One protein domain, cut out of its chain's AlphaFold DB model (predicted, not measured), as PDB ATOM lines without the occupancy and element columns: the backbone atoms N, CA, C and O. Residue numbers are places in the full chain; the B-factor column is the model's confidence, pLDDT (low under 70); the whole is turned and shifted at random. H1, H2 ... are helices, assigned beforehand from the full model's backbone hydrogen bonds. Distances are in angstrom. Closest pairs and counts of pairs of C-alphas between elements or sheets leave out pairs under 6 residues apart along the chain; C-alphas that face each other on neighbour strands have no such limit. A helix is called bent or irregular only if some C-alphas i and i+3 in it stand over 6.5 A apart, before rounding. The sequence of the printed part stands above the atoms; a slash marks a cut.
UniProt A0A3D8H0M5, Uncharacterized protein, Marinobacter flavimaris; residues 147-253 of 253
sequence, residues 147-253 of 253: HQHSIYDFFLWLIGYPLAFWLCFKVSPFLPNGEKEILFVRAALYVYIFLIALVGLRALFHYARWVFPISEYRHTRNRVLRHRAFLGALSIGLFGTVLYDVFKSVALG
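What this domain is: This is residues 147 to 253 of the 253 residues of an uncharacterized protein of Marinobacter flavimaris (UniProt A0A3D8H0M5). A long helix, H2, has the helix H1 packed slantwise on one stretch of it, while H3 folds back from its last residues and splays away as a V. The 107 printed residues hold three named helices, H1, H2, H3, and no named strand: all helix. The whole is loose and elongated, radius of gyration of the C-alphas 17.9 A, spanning 61 by 31 by 25 A.

Where its parts are: H2, residues 180 to 211, is 47.1 A long, from C-alpha 180 at (-16.925, 18.893, 33.281). H1, residues 151 to 174, 33.7 A, has a kink of 33 degrees near residue 159 and is irregular: C-alphas 170 and 173 are 7.0 A apart. H3, residues 224 to 252, 41.7 A, ends at (-35.892, 43.808, 26.085).

How they stand to each other: H2 touches H1 with residues 190 to 205 alone; the closest C-alphas, Ala 164 and Phe 194, are 4.9 A apart. This helical hairpin has a steep tilt of 39 degrees, opposite ways. H2 and H3, also a helical hairpin, touch through residues 208 to 211 and 224 to 231 alone, closest C-alphas Val 211 and Val 224, 6.2 A, at a steep tilt of 40 degrees. H1 and H3 are close but not clearly touching, closest C-alphas Trp 166 and Val 242, 7.7 A. Every O i to N i+4 pair is within hydrogen-bond range in H3, 26 of 28 in H2, 16 of 20 in H1.

The domain as a whole: The farthest C-alphas, Lys 180 and Thr 220, are 61.6 A apart. The printed part has no cut; the link H2 to H3 is long. Residues 178 and 253 have pLDDT under 70.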
ATOM      1  N   HIS A 147     -15.919  40.768  -7.854       95.25
ATOM      2  CA  HIS A 147     -14.764  40.088  -8.425       95.25
ATOM      3  C   HIS A 147     -13.438  40.773  -8.123       95.25
ATOM      4  O   HIS A 147     -12.408  40.296  -8.592       95.25
ATOM      5  N   GLN A 148     -13.435  41.881  -7.379       95.44
ATOM      6  CA  GLN A 148     -12.208  42.562  -6.981       95.44
ATOM      7  C   GLN A 148     -11.474  41.793  -5.876       95.44
ATOM      8  O   GLN A 148     -12.032  40.921  -5.202       95.44
ATOM      9  N   HIS A 149     -10.193  42.120  -5.712       95.94
ATOM     10  CA  HIS A 149      -9.361  41.565  -4.653       95.94
ATOM     11  C   HIS A 149      -9.903  41.973  -3.270       95.94
ATOM     12  O   HIS A 149     -10.406  43.082  -3.100       95.94
ATOM     13  N   SER A 150      -9.822  41.064  -2.295       96.00
ATOM     14  CA  SER A 150     -10.103  41.297  -0.866       96.00
ATOM     15  C   SER A 150     -11.562  41.566  -0.490       96.00
ATOM     16  O   SER A 150     -11.882  41.700   0.690       96.00
ATOM     17  N   ILE A 151     -12.484  41.580  -1.454       97.12
ATOM     18  CA  ILE A 151     -13.915  41.757  -1.168       97.12
ATOM     19  C   ILE A 151     -14.461  40.611  -0.319       97.12
ATOM     20  O   ILE A 151     -15.246  40.847   0.595       97.12
ATOM     21  N   TYR A 152     -14.007  39.380  -0.562       96.69
ATOM     22  CA  TYR A 152     -14.347  38.252   0.305       96.69
ATOM     23  C   TYR A 152     -13.920  38.491   1.755       96.69
ATOM     24  O   TYR A 152     -14.709  38.252   2.664       96.69
ATOM     25  N   ASP A 153     -12.701  38.987   1.971       97.50
ATOM     26  CA  ASP A 153     -12.167  39.199   3.315       97.50
ATOM     27  C   ASP A 153     -12.986  40.264   4.048       97.50
ATOM     28  O   ASP A 153     -13.351  40.082   5.205       97.50
ATOM     29  N   PHE A 154     -13.376  41.333   3.351       97.62
ATOM     30  CA  PHE A 154     -14.293  42.335   3.887       97.62
ATOM     31  C   PHE A 154     -15.631  41.721   4.338       97.62
ATOM     32  O   PHE A 154     -16.081  41.970   5.458       97.62
ATOM     33  N   PHE A 155     -16.240  40.863   3.512       96.62
ATOM     34  CA  PHE A 155     -17.453  40.123   3.883       96.62
ATOM     35  C   PHE A 155     -17.230  39.177   5.062       96.62
ATOM     36  O   PHE A 155     -18.083  39.072   5.940       96.62
ATOM     37  N   LEU A 156     -16.093  38.490   5.098       97.25
ATOM     38  CA  LEU A 156     -15.736  37.582   6.178       97.25
ATOM     39  C   LEU A 156     -15.642  38.328   7.514       97.25
ATOM     40  O   LEU A 156     -16.220  37.878   8.502       97.25
ATOM     41  N   TRP A 157     -14.984  39.488   7.529       97.88
ATOM     42  CA  TRP A 157     -14.825  40.309   8.728       97.88
ATOM     43  C   TRP A 157     -16.137  40.934   9.202       97.88
ATOM     44  O   TRP A 157     -16.458  40.840  10.386       97.88
ATOM     45  N   LEU A 158     -16.900  41.558   8.300       96.56
ATOM     46  CA  LEU A 158     -18.103  42.304   8.685       96.56
ATOM     47  C   LEU A 158     -19.346  41.439   8.864       96.56
ATOM     48  O   LEU A 158     -20.232  41.799   9.633       96.56
ATOM     49  N   ILE A 159     -19.447  40.333   8.129       95.50
ATOM     50  CA  ILE A 159     -20.649  39.494   8.106       95.50
ATOM     51  C   ILE A 159     -20.320  38.087   8.589       95.50
ATOM     52  O   ILE A 159     -21.022  37.566   9.449       95.50
ATOM     53  N   GLY A 160     -19.243  37.484   8.087       96.88
ATOM     54  CA  GLY A 160     -18.884  36.098   8.376       96.88
ATOM     55  C   GLY A 160     -18.689  35.796   9.855       96.88
ATOM     56  O   GLY A 160     -19.419  34.975  10.410       96.88
ATOM     57  N   TYR A 161     -17.730  36.464  10.501       97.81
ATOM     58  CA  TYR A 161     -17.452  36.229  11.917       97.81
ATOM     59  C   TYR A 161     -18.641  36.580  12.821       97.81
ATOM     60  O   TYR A 161     -19.019  35.724  13.625       97.81
ATOM     61  N   PRO A 162     -19.299  37.753  12.688       96.94
ATOM     62  CA  PRO A 162     -20.474  38.062  13.501       96.94
ATOM     63  C   PRO A 162     -21.606  37.045  13.331       96.94
ATOM     64  O   PRO A 162     -22.184  36.603  14.323       96.94
ATOM     65  N   LEU A 163     -21.889  36.615  12.095       96.38
ATOM     66  CA  LEU A 163     -22.917  35.613  11.823       96.38
ATOM     67  C   LEU A 163     -22.562  34.253  12.435       96.38
ATOM     68  O   LEU A 163     -23.434  33.592  12.998       96.38
ATOM     69  N   ALA A 164     -21.298  33.837  12.358       97.81
ATOM     70  CA  ALA A 164     -20.840  32.580  12.939       97.81
ATOM     71  C   ALA A 164     -20.976  32.574  14.474       97.81
ATOM     72  O   ALA A 164     -21.443  31.588  15.048       97.81
ATOM     73  N   PHE A 165     -20.655  33.688  15.143       97.12
ATOM     74  CA  PHE A 165     -20.888  33.844  16.584       97.12
ATOM     75  C   PHE A 165     -22.377  33.888  16.938       97.12
ATOM     76  O   PHE A 165     -22.797  33.227  17.888       97.12
ATOM     77  N   TRP A 166     -23.189  34.611  16.162       96.56
ATOM     78  CA  TRP A 166     -24.641  34.631  16.342       96.56
ATOM     79  C   TRP A 166     -25.246  33.228  16.199       96.56
ATOM     80  O   TRP A 166     -26.084  32.829  17.008       96.56
ATOM     81  N   LEU A 167     -24.768  32.430  15.238       97.00
ATOM     82  CA  LEU A 167     -25.210  31.050  15.064       97.00
ATOM     83  C   LEU A 167     -24.814  30.179  16.263       97.00
ATOM     84  O   LEU A 167     -25.639  29.415  16.759       97.00
ATOM     85  N   CYS A 168     -23.592  30.332  16.785       97.19
ATOM     86  CA  CYS A 168     -23.171  29.663  18.019       97.19
ATOM     87  C   CYS A 168     -24.096  30.024  19.192       97.19
ATOM     88  O   CYS A 168     -24.558  29.137  19.909       97.19
ATOM     89  N   PHE A 169     -24.428  31.307  19.357       95.62
ATOM     90  CA  PHE A 169     -25.375  31.762  20.374       95.62
ATOM     91  C   PHE A 169     -26.757  31.112  20.201       95.62
ATOM     92  O   PHE A 169     -27.321  30.602  21.169       95.62
ATOM     93  N   LYS A 170     -27.274  31.052  18.970       95.44
ATOM     94  CA  LYS A 170     -28.580  30.450  18.660       95.44
ATOM     95  C   LYS A 170     -28.638  28.944  18.848       95.44
ATOM     96  O   LYS A 170     -29.669  28.438  19.281       95.44
ATOM     97  N   VAL A 171     -27.558  28.236  18.534       96.06
ATOM     98  CA  VAL A 171     -27.488  26.778  18.695       96.06
ATOM     99  C   VAL A 171     -27.211  26.386  20.152       96.06
ATOM    100  O   VAL A 171     -27.543  25.278  20.558       96.06
ATOM    101  N   SER A 172     -26.682  27.306  20.968       95.19
ATOM    102  CA  SER A 172     -26.330  27.087  22.379       95.19
ATOM    103  C   SER A 172     -27.382  26.326  23.211       95.19
ATOM    104  O   SER A 172     -26.982  25.395  23.909       95.19
ATOM    105  N   PRO A 173     -28.700  26.626  23.137       94.38
ATOM    106  CA  PRO A 173     -29.717  25.914  23.919       94.38
ATOM    107  C   PRO A 173     -29.911  24.444  23.522       94.38
ATOM    108  O   PRO A 173     -30.447  23.671  24.308       94.38
ATOM    109  N   PHE A 174     -29.499  24.061  22.311       94.69
ATOM    110  CA  PHE A 174     -29.605  22.693  21.795       94.69
ATOM    111  C   PHE A 174     -28.362  21.850  22.092       94.69
ATOM    112  O   PHE A 174     -28.352  20.649  21.824       94.69
ATOM    113  N   LEU A 175     -27.299  22.465  22.614       92.31
ATOM    114  CA  LEU A 175     -26.088  21.751  22.988       92.31
ATOM    115  C   LEU A 175     -26.268  21.087  24.359       92.31
ATOM    116  O   LEU A 175     -26.954  21.636  25.223       92.31
ATOM    117  N   PRO A 176     -25.648  19.914  24.586       87.12
ATOM    118  CA  PRO A 176     -25.775  19.207  25.850       87.12
ATOM    119  C   PRO A 176     -25.293  20.082  27.013       87.12
ATOM    120  O   PRO A 176     -24.167  20.588  27.025       87.12
ATOM    121  N   ASN A 177     -26.165  20.247  28.005       83.12
ATOM    122  CA  ASN A 177     -25.807  20.789  29.308       83.12
ATOM    123  C   ASN A 177     -25.291  19.630  30.162       83.12
ATOM    124  O   ASN A 177     -25.968  18.609  30.265       83.12
ATOM    125  N   GLY A 178     -24.113  19.753  30.771       68.00
ATOM    126  CA  GLY A 178     -23.610  18.679  31.618       68.00
ATOM    127  C   GLY A 178     -22.284  18.966  32.305       68.00
ATOM    128  O   GLY A 178     -21.730  20.059  32.182       68.00
ATOM    129  N   GLU A 179     -21.830  17.972  33.068       79.00
ATOM    130  CA  GLU A 179     -20.637  17.999  33.920       79.00
ATOM    131  C   GLU A 179     -19.340  18.286  33.138       79.00
ATOM    132  O   GLU A 179     -19.331  18.363  31.910       79.00
ATOM    133  N   LYS A 180     -18.215  18.449  33.850       74.94
ATOM    134  CA  LYS A 180     -16.925  18.893  33.281       74.94
ATOM    135  C   LYS A 180     -16.476  18.108  32.036       74.94
ATOM    136  O   LYS A 180     -15.852  18.701  31.163       74.94
ATOM    137  N   GLU A 181     -16.821  16.825  31.916       71.31
ATOM    138  CA  GLU A 181     -16.481  15.992  30.750       71.31
ATOM    139  C   GLU A 181     -17.237  16.393  29.465       71.31
ATOM    140  O   GLU A 181     -16.710  16.267  28.361       71.31
ATOM    141  N   ILE A 182     -18.430  16.984  29.587       86.25
ATOM    142  CA  ILE A 182     -19.246  17.469  28.459       86.25
ATOM    143  C   ILE A 182     -18.760  18.843  27.965       86.25
ATOM    144  O   ILE A 182     -19.051  19.243  26.832       86.25
ATOM    145  N   LEU A 183     -17.946  19.555  28.759       89.06
ATOM    146  CA  LEU A 183     -17.418  20.875  28.402       89.06
ATOM    147  C   LEU A 183     -16.539  20.825  27.146       89.06
ATOM    148  O   LEU A 183     -16.669  21.683  26.274       89.06
ATOM    149  N   PHE A 184     -15.680  19.807  27.034       90.94
ATOM    150  CA  PHE A 184     -14.810  19.636  25.869       90.94
ATOM    151  C   PHE A 184     -15.623  19.407  24.591       90.94
ATOM    152  O   PHE A 184     -15.417  20.094  23.591       90.94
ATOM    153  N   VAL A 185     -16.598  18.493  24.642       91.69
ATOM    154  CA  VAL A 185     -17.483  18.194  23.507       91.69
ATOM    155  C   VAL A 185     -18.265  19.438  23.091       91.69
ATOM    156  O   VAL A 185     -18.349  19.750  21.906       91.69
ATOM    157  N   ARG A 186     -18.785  20.204  24.055       92.94
ATOM    158  CA  ARG A 186     -19.499  21.455  23.780       92.94
ATOM    159  C   ARG A 186     -18.607  22.498  23.102       92.94
ATOM    160  O   ARG A 186     -19.039  23.121  22.136       92.94
ATOM    161  N   ALA A 187     -17.371  22.675  23.571       94.06
ATOM    162  CA  ALA A 187     -16.410  23.580  22.944       94.06
ATOM    163  C   ALA A 187     -16.091  23.152  21.503       94.06
ATOM    164  O   ALA A 187     -16.124  23.983  20.594       94.06
ATOM    165  N   ALA A 188     -15.866  21.853  21.276       95.06
ATOM    166  CA  ALA A 188     -15.650  21.310  19.939       95.06
ATOM    167  C   ALA A 188     -16.852  21.582  19.017       95.06
ATOM    168  O   ALA A 188     -16.666  22.051  17.896       95.06
ATOM    169  N   LEU A 189     -18.084  21.372  19.495       96.06
ATOM    170  CA  LEU A 189     -19.298  21.654  18.722       96.06
ATOM    171  C   LEU A 189     -19.403  23.130  18.316       96.06
ATOM    172  O   LEU A 189     -19.721  23.401  17.161       96.06
ATOM    173  N   TYR A 190     -19.079  24.081  19.200       97.06
ATOM    174  CA  TYR A 190     -19.041  25.499  18.818       97.06
ATOM    175  C   TYR A 190     -18.017  25.780  17.718       97.06
ATOM    176  O   TYR A 190     -18.339  26.485  16.764       97.06
ATOM    177  N   VAL A 191     -16.814  25.206  17.811       98.00
ATOM    178  CA  VAL A 191     -15.789  25.358  16.766       98.00
ATOM    179  C   VAL A 191     -16.297  24.809  15.432       98.00
ATOM    180  O   VAL A 191     -16.184  25.491  14.415       98.00
ATOM    181  N   TYR A 192     -16.918  23.627  15.417       98.00
ATOM    182  CA  TYR A 192     -17.486  23.064  14.190       98.00
ATOM    183  C   TYR A 192     -18.626  23.913  13.623       98.00
ATOM    184  O   TYR A 192     -18.632  24.174  12.424       98.00
ATOM    185  N   ILE A 193     -19.557  24.390  14.455       97.94
ATOM    186  CA  ILE A 193     -20.648  25.280  14.021       97.94
ATOM    187  C   ILE A 193     -20.080  26.563  13.408       97.94
ATOM    188  O   ILE A 193     -20.518  26.985  12.339       97.94
ATOM    189  N   PHE A 194     -19.074  27.154  14.053       98.31
ATOM    190  CA  PHE A 194     -18.393  28.344  13.564       98.31
ATOM    191  C   PHE A 194     -17.733  28.089  12.202       98.31
ATOM    192  O   PHE A 194     -17.977  28.830  11.252       98.31
ATOM    193  N   LEU A 195     -16.964  27.005  12.064       98.12
ATOM    194  CA  LEU A 195     -16.320  26.636  10.800       98.12
ATOM    195  C   LEU A 195     -17.340  26.346   9.691       98.12
ATOM    196  O   LEU A 195     -17.157  26.812   8.567       98.12
ATOM    197  N   ILE A 196     -18.433  25.639   9.995       97.81
ATOM    198  CA  ILE A 196     -19.524  25.375   9.045       97.81
ATOM    199  C   ILE A 196     -20.148  26.689   8.570       97.81
ATOM    200  O   ILE A 196     -20.385  26.845   7.373       97.81
ATOM    201  N   ALA A 197     -20.366  27.655   9.465       97.19
ATOM    202  CA  ALA A 197     -20.881  28.969   9.090       97.19
ATOM    203  C   ALA A 197     -19.932  29.705   8.129       97.19
ATOM    204  O   ALA A 197     -20.381  30.256   7.121       97.19
ATOM    205  N   LEU A 198     -18.617  29.667   8.379       96.81
ATOM    206  CA  LEU A 198     -17.624  30.292   7.496       96.81
ATOM    207  C   LEU A 198     -17.522  29.594   6.131       96.81
ATOM    208  O   LEU A 198     -17.425  30.263   5.099       96.81
ATOM    209  N   VAL A 199     -17.585  28.260   6.101       95.62
ATOM    210  CA  VAL A 199     -17.643  27.484   4.851       95.62
ATOM    211  C   VAL A 199     -18.929  27.793   4.086       95.62
ATOM    212  O   VAL A 199     -18.883  27.986   2.872       95.62
ATOM    213  N   GLY A 200     -20.060  27.920   4.784       94.75
ATOM    214  CA  GLY A 200     -21.336  28.342   4.209       94.75
ATOM    215  C   GLY A 200     -21.259  29.735   3.581       94.75
ATOM    216  O   GLY A 200     -21.700  29.921   2.448       94.75
ATOM    217  N   LEU A 201     -20.622  30.698   4.256       95.06
ATOM    218  CA  LEU A 201     -20.367  32.025   3.692       95.06
ATOM    219  C   LEU A 201     -19.484  31.944   2.442       95.06
ATOM    220  O   LEU A 201     -19.786  32.580   1.436       95.06
ATOM    221  N   ARG A 202     -18.404  31.153   2.485       95.06
ATOM    222  CA  ARG A 202     -17.529  30.934   1.325       95.06
ATOM    223  C   ARG A 202     -18.315  30.373   0.139       95.06
ATOM    224  O   ARG A 202     -18.207  30.900  -0.965       95.06
ATOM    225  N   ALA A 203     -19.131  29.349   0.371       94.00
ATOM    226  CA  ALA A 203     -20.014  28.752  -0.625       94.00
ATOM    227  C   ALA A 203     -20.987  29.786  -1.218       94.00
ATOM    228  O   ALA A 203     -21.102  29.897  -2.440       94.00
ATOM    229  N   LEU A 204     -21.622  30.594  -0.365       94.06
ATOM    230  CA  LEU A 204     -22.535  31.655  -0.784       94.06
ATOM    231  C   LEU A 204     -21.828  32.729  -1.619       94.06
ATOM    232  O   LEU A 204     -22.385  33.207  -2.602       94.06
ATOM    233  N   PHE A 205     -20.594  33.081  -1.263       95.00
ATOM    234  CA  PHE A 205     -19.798  34.067  -1.985       95.00
ATOM    235  C   PHE A 205     -19.383  33.577  -3.381       95.00
ATOM    236  O   PHE A 205     -19.532  34.310  -4.359       95.00
ATOM    237  N   HIS A 206     -18.927  32.324  -3.506       94.25
ATOM    238  CA  HIS A 206     -18.664  31.723  -4.821       94.25
ATOM    239  C   HIS A 206     -19.936  31.655  -5.667       94.25
ATOM    240  O   HIS A 206     -19.913  32.002  -6.847       94.25
ATOM    241  N   TYR A 207     -21.057  31.270  -5.057       94.38
ATOM    242  CA  TYR A 207     -22.344  31.266  -5.738       94.38
ATOM    243  C   TYR A 207     -22.750  32.675  -6.195       94.38
ATOM    244  O   TYR A 207     -23.162  32.850  -7.337       94.38
ATOM    245  N   ALA A 208     -22.553  33.702  -5.364       94.88
ATOM    246  CA  ALA A 208     -22.794  35.090  -5.745       94.88
ATOM    247  C   ALA A 208     -21.938  35.508  -6.956       94.88
ATOM    248  O   ALA A 208     -22.476  36.082  -7.900       94.88
ATOM    249  N   ARG A 209     -20.645  35.158  -6.987       94.44
ATOM    250  CA  ARG A 209     -19.763  35.416  -8.145       94.44
ATOM    251  C   ARG A 209     -20.222  34.707  -9.418       94.44
ATOM    252  O   ARG A 209     -20.105  35.272 -10.498       94.44
ATOM    253  N   TRP A 210     -20.757  33.495  -9.305       93.75
ATOM    254  CA  TRP A 210     -21.319  32.776 -10.452       93.75
ATOM    255  C   TRP A 210     -22.609  33.432 -10.972       93.75
ATOM    256  O   TRP A 210     -22.810  33.553 -12.179       93.75
ATOM    257  N   VAL A 211     -23.474  33.897 -10.065       93.81
ATOM    258  CA  VAL A 211     -24.737  34.575 -10.397       93.81
ATOM    259  C   VAL A 211     -24.513  35.978 -10.995       93.81
ATOM    260  O   VAL A 211     -25.317  36.466 -11.802       93.81
ATOM    261  N   PHE A 212     -23.432  36.645 -10.602       94.25
ATOM    262  CA  PHE A 212     -23.074  37.989 -11.045       94.25
ATOM    263  C   PHE A 212     -21.716  37.999 -11.752       94.25
ATOM    264  O   PHE A 212     -20.819  38.635 -11.225       94.25
ATOM    265  N   PRO A 213     -21.544  37.346 -12.916       92.62
ATOM    266  CA  PRO A 213     -20.239  37.249 -13.572       92.62
ATOM    267  C   PRO A 213     -19.680  38.626 -13.969       92.62
ATOM    268  O   PRO A 213     -20.429  39.602 -14.084       92.62
ATOM    269  N   ILE A 214     -18.366  38.711 -14.226       92.31
ATOM    270  CA  ILE A 214     -17.696  39.971 -14.616       92.31
ATOM    271  C   ILE A 214     -18.301  40.549 -15.904       92.31
ATOM    272  O   ILE A 214     -18.456  41.764 -16.037       92.31
ATOM    273  N   SER A 215     -18.662  39.669 -16.825       91.19
ATOM    274  CA  SER A 215     -19.210  39.948 -18.148       91.19
ATOM    275  C   SER A 215     -20.340  38.953 -18.395       91.19
ATOM    276  O   SER A 215     -20.221  37.763 -18.111       91.19
ATOM    277  N   GLU A 216     -21.479  39.439 -18.885       89.00
ATOM    278  CA  GLU A 216     -22.653  38.604 -19.135       89.00
ATOM    279  C   GLU A 216     -23.185  38.878 -20.534       89.00
ATOM    280  O   GLU A 216     -23.606  39.997 -20.839       89.00
ATOM    281  N   TYR A 217     -23.230  37.839 -21.365       87.94
ATOM    282  CA  TYR A 217     -24.012  37.885 -22.588       87.94
ATOM    283  C   TYR A 217     -25.505  37.793 -22.238       87.94
ATOM    284  O   TYR A 217     -25.978  36.808 -21.661       87.94
ATOM    285  N   ARG A 218     -26.262  38.850 -22.544       83.94
ATOM    286  CA  ARG A 218     -27.688  38.929 -22.214       83.94
ATOM    287  C   ARG A 218     -28.518  38.195 -23.262       83.94
ATOM    288  O   ARG A 218     -28.799  38.740 -24.321       83.94
ATOM    289  N   HIS A 219     -28.981  36.998 -22.915       80.19
ATOM    290  CA  HIS A 219     -29.996  36.280 -23.686       80.19
ATOM    291  C   HIS A 219     -31.359  36.336 -22.981       80.19
ATOM    292  O   HIS A 219     -31.458  36.159 -21.767       80.19
ATOM    293  N   THR A 220     -32.434  36.514 -23.752       75.38
ATOM    294  CA  THR A 220     -33.836  36.544 -23.279       75.38
ATOM    295  C   THR A 220     -34.268  35.325 -22.451       75.38
ATOM    296  O   THR A 220     -35.170  35.437 -21.625       75.38
ATOM    297  N   ARG A 221     -33.626  34.162 -22.625       76.31
ATOM    298  CA  ARG A 221     -33.976  32.900 -21.949       76.31
ATOM    299  C   ARG A 221     -33.128  32.620 -20.698       76.31
ATOM    300  O   ARG A 221     -33.186  31.525 -20.137       76.31
ATOM    301  N   ASN A 222     -32.332  33.582 -20.237       73.88
ATOM    302  CA  ASN A 222     -31.367  33.332 -19.174       73.88
ATOM    303  C   ASN A 222     -32.040  33.137 -17.793       73.88
ATOM    304  O   ASN A 222     -32.739  34.011 -17.275       73.88
ATOM    305  N   ARG A 223     -31.791  31.981 -17.156       83.88
ATOM    306  CA  ARG A 223     -32.299  31.628 -15.815       83.88
ATOM    307  C   ARG A 223     -31.599  32.378 -14.677       83.88
ATOM    308  O   ARG A 223     -32.078  32.326 -13.545       83.88
ATOM    309  N   VAL A 224     -30.511  33.098 -14.955       86.75
ATOM    310  CA  VAL A 224     -29.712  33.833 -13.958       86.75
ATOM    311  C   VAL A 224     -30.554  34.790 -13.109       86.75
ATOM    312  O   VAL A 224     -30.333  34.874 -11.904       86.75
ATOM    313  N   LEU A 225     -31.577  35.440 -13.673       88.50
ATOM    314  CA  LEU A 225     -32.471  36.317 -12.901       88.50
ATOM    315  C   LEU A 225     -33.173  35.587 -11.744       88.50
ATOM    316  O   LEU A 225     -33.330  36.157 -10.667       88.50
ATOM    317  N   ARG A 226     -33.538  34.310 -11.925       91.50
ATOM    318  CA  ARG A 226     -34.141  33.498 -10.853       91.50
ATOM    319  C   ARG A 226     -33.134  33.209  -9.746       91.50
ATOM    320  O   ARG A 226     -33.479  33.306  -8.574       91.50
ATOM    321  N   HIS A 227     -31.886  32.917 -10.106       93.69
ATOM    322  CA  HIS A 227     -30.811  32.703  -9.135       93.69
ATOM    323  C   HIS A 227     -30.464  33.989  -8.370       93.69
ATOM    324  O   HIS A 227     -30.254  33.931  -7.160       93.69
ATOM    325  N   ARG A 228     -30.495  35.154  -9.039       94.19
ATOM    326  CA  ARG A 228     -30.371  36.481  -8.403       94.19
ATOM    327  C   ARG A 228     -31.490  36.728  -7.399       94.19
ATOM    328  O   ARG A 228     -31.212  37.108  -6.266       94.19
ATOM    329  N   ALA A 229     -32.738  36.470  -7.791       94.44
ATOM    330  CA  ALA A 229     -33.894  36.629  -6.914       94.44
ATOM    331  C   ALA A 229     -33.826  35.686  -5.701       94.44
ATOM    332  O   ALA A 229     -34.045  36.123  -4.575       94.44
ATOM    333  N   PHE A 230     -33.453  34.420  -5.915       95.50
ATOM    334  CA  PHE A 230     -33.256  33.448  -4.839       95.50
ATOM    335  C   PHE A 230     -32.170  33.894  -3.853       95.50
ATOM    336  O   PHE A 230     -32.395  33.888  -2.646       95.50
ATOM    337  N   LEU A 231     -31.014  34.338  -4.356       94.69
ATOM    338  CA  LEU A 231     -29.922  34.837  -3.521       94.69
ATOM    339  C   LEU A 231     -30.331  36.092  -2.734       94.69
ATOM    340  O   LEU A 231     -29.991  36.219  -1.556       94.69
ATOM    341  N   GLY A 232     -31.100  36.989  -3.357       94.50
ATOM    342  CA  GLY A 232     -31.673  38.160  -2.696       94.50
ATOM    343  C   GLY A 232     -32.630  37.774  -1.568       94.50
ATOM    344  O   GLY A 232     -32.481  38.261  -0.451       94.50
ATOM    345  N   ALA A 233     -33.558  36.848  -1.825       95.94
ATOM    346  CA  ALA A 233     -34.505  36.358  -0.825       95.94
ATOM    347  C   ALA A 233     -33.799  35.667   0.353       95.94
ATOM    348  O   ALA A 233     -34.112  35.954   1.508       95.94
ATOM    349  N   LEU A 234     -32.803  34.818   0.070       94.56
ATOM    350  CA  LEU A 234     -31.979  34.168   1.090       94.56
ATOM    351  C   LEU A 234     -31.242  35.196   1.958       94.56
ATOM    352  O   LEU A 234     -31.258  35.091   3.182       94.56
ATOM    353  N   SER A 235     -30.641  36.211   1.330       93.06
ATOM    354  CA  SER A 235     -29.933  37.279   2.040       93.06
ATOM    355  C   SER A 235     -30.887  38.069   2.938       93.06
ATOM    356  O   SER A 235     -30.610  38.236   4.122       93.06
ATOM    357  N   ILE A 236     -32.044  38.493   2.418       95.00
ATOM    358  CA  ILE A 236     -33.057  39.227   3.192       95.00
ATOM    359  C   ILE A 236     -33.556  38.394   4.378       95.00
ATOM    360  O   ILE A 236     -33.657  38.923   5.481       95.00
ATOM    361  N   GLY A 237     -33.830  37.100   4.188       95.19
ATOM    362  CA  GLY A 237     -34.283  36.216   5.267       95.19
ATOM    363  C   GLY A 237     -33.245  36.060   6.381       95.19
ATOM    364  O   GLY A 237     -33.568  36.189   7.565       95.19
ATOM    365  N   LEU A 238     -31.984  35.835   6.001       92.00
ATOM    366  CA  LEU A 238     -30.876  35.685   6.942       92.00
ATOM    367  C   LEU A 238     -30.614  36.984   7.715       92.00
ATOM    368  O   LEU A 238     -30.666  36.989   8.945       92.00
ATOM    369  N   PHE A 239     -30.393  38.097   7.009       91.38
ATOM    370  CA  PHE A 239     -30.127  39.392   7.640       91.38
ATOM    371  C   PHE A 239     -31.330  39.909   8.428       91.38
ATOM    372  O   PHE A 239     -31.149  40.473   9.503       91.38
ATOM    373  N   GLY A 240     -32.552  39.680   7.945       93.88
ATOM    374  CA  GLY A 240     -33.777  40.053   8.647       93.88
ATOM    375  C   GLY A 240     -33.903  39.353   9.998       93.88
ATOM    376  O   GLY A 240     -34.245  39.995  10.987       93.88
ATOM    377  N   THR A 241     -33.552  38.066  10.061       94.12
ATOM    378  CA  THR A 241     -33.586  37.288  11.309       94.12
ATOM    379  C   THR A 241     -32.524  37.779  12.295       94.12
ATOM    380  O   THR A 241     -32.830  38.011  13.463       94.12
ATOM    381  N   VAL A 242     -31.293  38.009  11.821       91.81
ATOM    382  CA  VAL A 242     -30.205  38.546  12.653       91.81
ATOM    383  C   VAL A 242     -30.570  39.926  13.207       91.81
ATOM    384  O   VAL A 242     -30.451  40.152  14.409       91.81
ATOM    385  N   LEU A 243     -31.054  40.839  12.359       92.38
ATOM    386  CA  LEU A 243     -31.459  42.182  12.782       92.38
ATOM    387  C   LEU A 243     -32.607  42.136  13.787       92.38
ATOM    388  O   LEU A 243     -32.547  42.825  14.802       92.38
ATOM    389  N   TYR A 244     -33.625  41.309  13.535       95.56
ATOM    390  CA  TYR A 244     -34.745  41.132  14.457       95.56
ATOM    391  C   TYR A 244     -34.270  40.708  15.849       95.56
ATOM    392  O   TYR A 244     -34.711  41.280  16.844       95.56
ATOM    393  N   ASP A 245     -33.339  39.756  15.929       92.69
ATOM    394  CA  ASP A 245     -32.784  39.319  17.207       92.69
ATOM    395  C   ASP A 245     -31.981  40.413  17.906       92.69
ATOM    396  O   ASP A 245     -32.146  40.601  19.107       92.69
ATOM    397  N   VAL A 246     -31.152  41.158  17.169       90.38
ATOM    398  CA  VAL A 246     -30.389  42.284  17.728       90.38
ATOM    399  C   VAL A 246     -31.338  43.336  18.302       90.38
ATOM    400  O   VAL A 246     -31.186  43.728  19.457       90.38
ATOM    401  N   PHE A 247     -32.358  43.750  17.545       94.75
ATOM    402  CA  PHE A 247     -33.352  44.713  18.024       94.75
ATOM    403  C   PHE A 247     -34.127  44.188  19.227       94.75
ATOM    404  O   PHE A 247     -34.314  44.916  20.198       94.75
ATOM    405  N   LYS A 248     -34.548  42.922  19.192       94.81
ATOM    406  CA  LYS A 248     -35.251  42.285  20.305       94.81
ATOM    407  C   LYS A 248     -34.390  42.255  21.568       94.81
ATOM    408  O   LYS A 248     -34.904  42.543  22.643       94.81
ATOM    409  N   SER A 249     -33.105  41.932  21.449       90.88
ATOM    410  CA  SER A 249     -32.163  41.917  22.571       90.88
ATOM    411  C   SER A 249     -31.886  43.309  23.135       90.88
ATOM    412  O   SER A 249     -31.748  43.432  24.344       90.88
ATOM    413  N   VAL A 250     -31.837  44.344  22.293       92.25
ATOM    414  CA  VAL A 250     -31.643  45.739  22.732       92.25
ATOM    415  C   VAL A 250     -32.914  46.338  23.341       92.25
ATOM    416  O   VAL A 250     -32.825  47.158  24.241       92.25
ATOM    417  N   ALA A 251     -34.101  45.959  22.862       92.12
ATOM    418  CA  ALA A 251     -35.368  46.504  23.353       92.12
ATOM    419  C   ALA A 251     -35.874  45.836  24.645       92.12
ATOM    420  O   ALA A 251     -36.667  46.437  25.366       92.12
ATOM    421  N   LEU A 252     -35.480  44.583  24.904       85.06
ATOM    422  CA  LEU A 252     -35.892  43.808  26.085       85.06
ATOM    423  C   LEU A 252     -34.808  43.699  27.167       85.06
ATOM    424  O   LEU A 252     -35.098  43.153  28.233       85.06
ATOM    425  N   GLY A 253     -33.580  44.134  26.878       68.25
ATOM    426  CA  GLY A 253     -32.464  44.194  27.827       68.25
ATOM    427  C   GLY A 253     -32.309  45.590  28.404       68.25
ATOM    428  O   GLY A 253     -31.998  45.672  29.610       68.25
TER     429      GLY A 253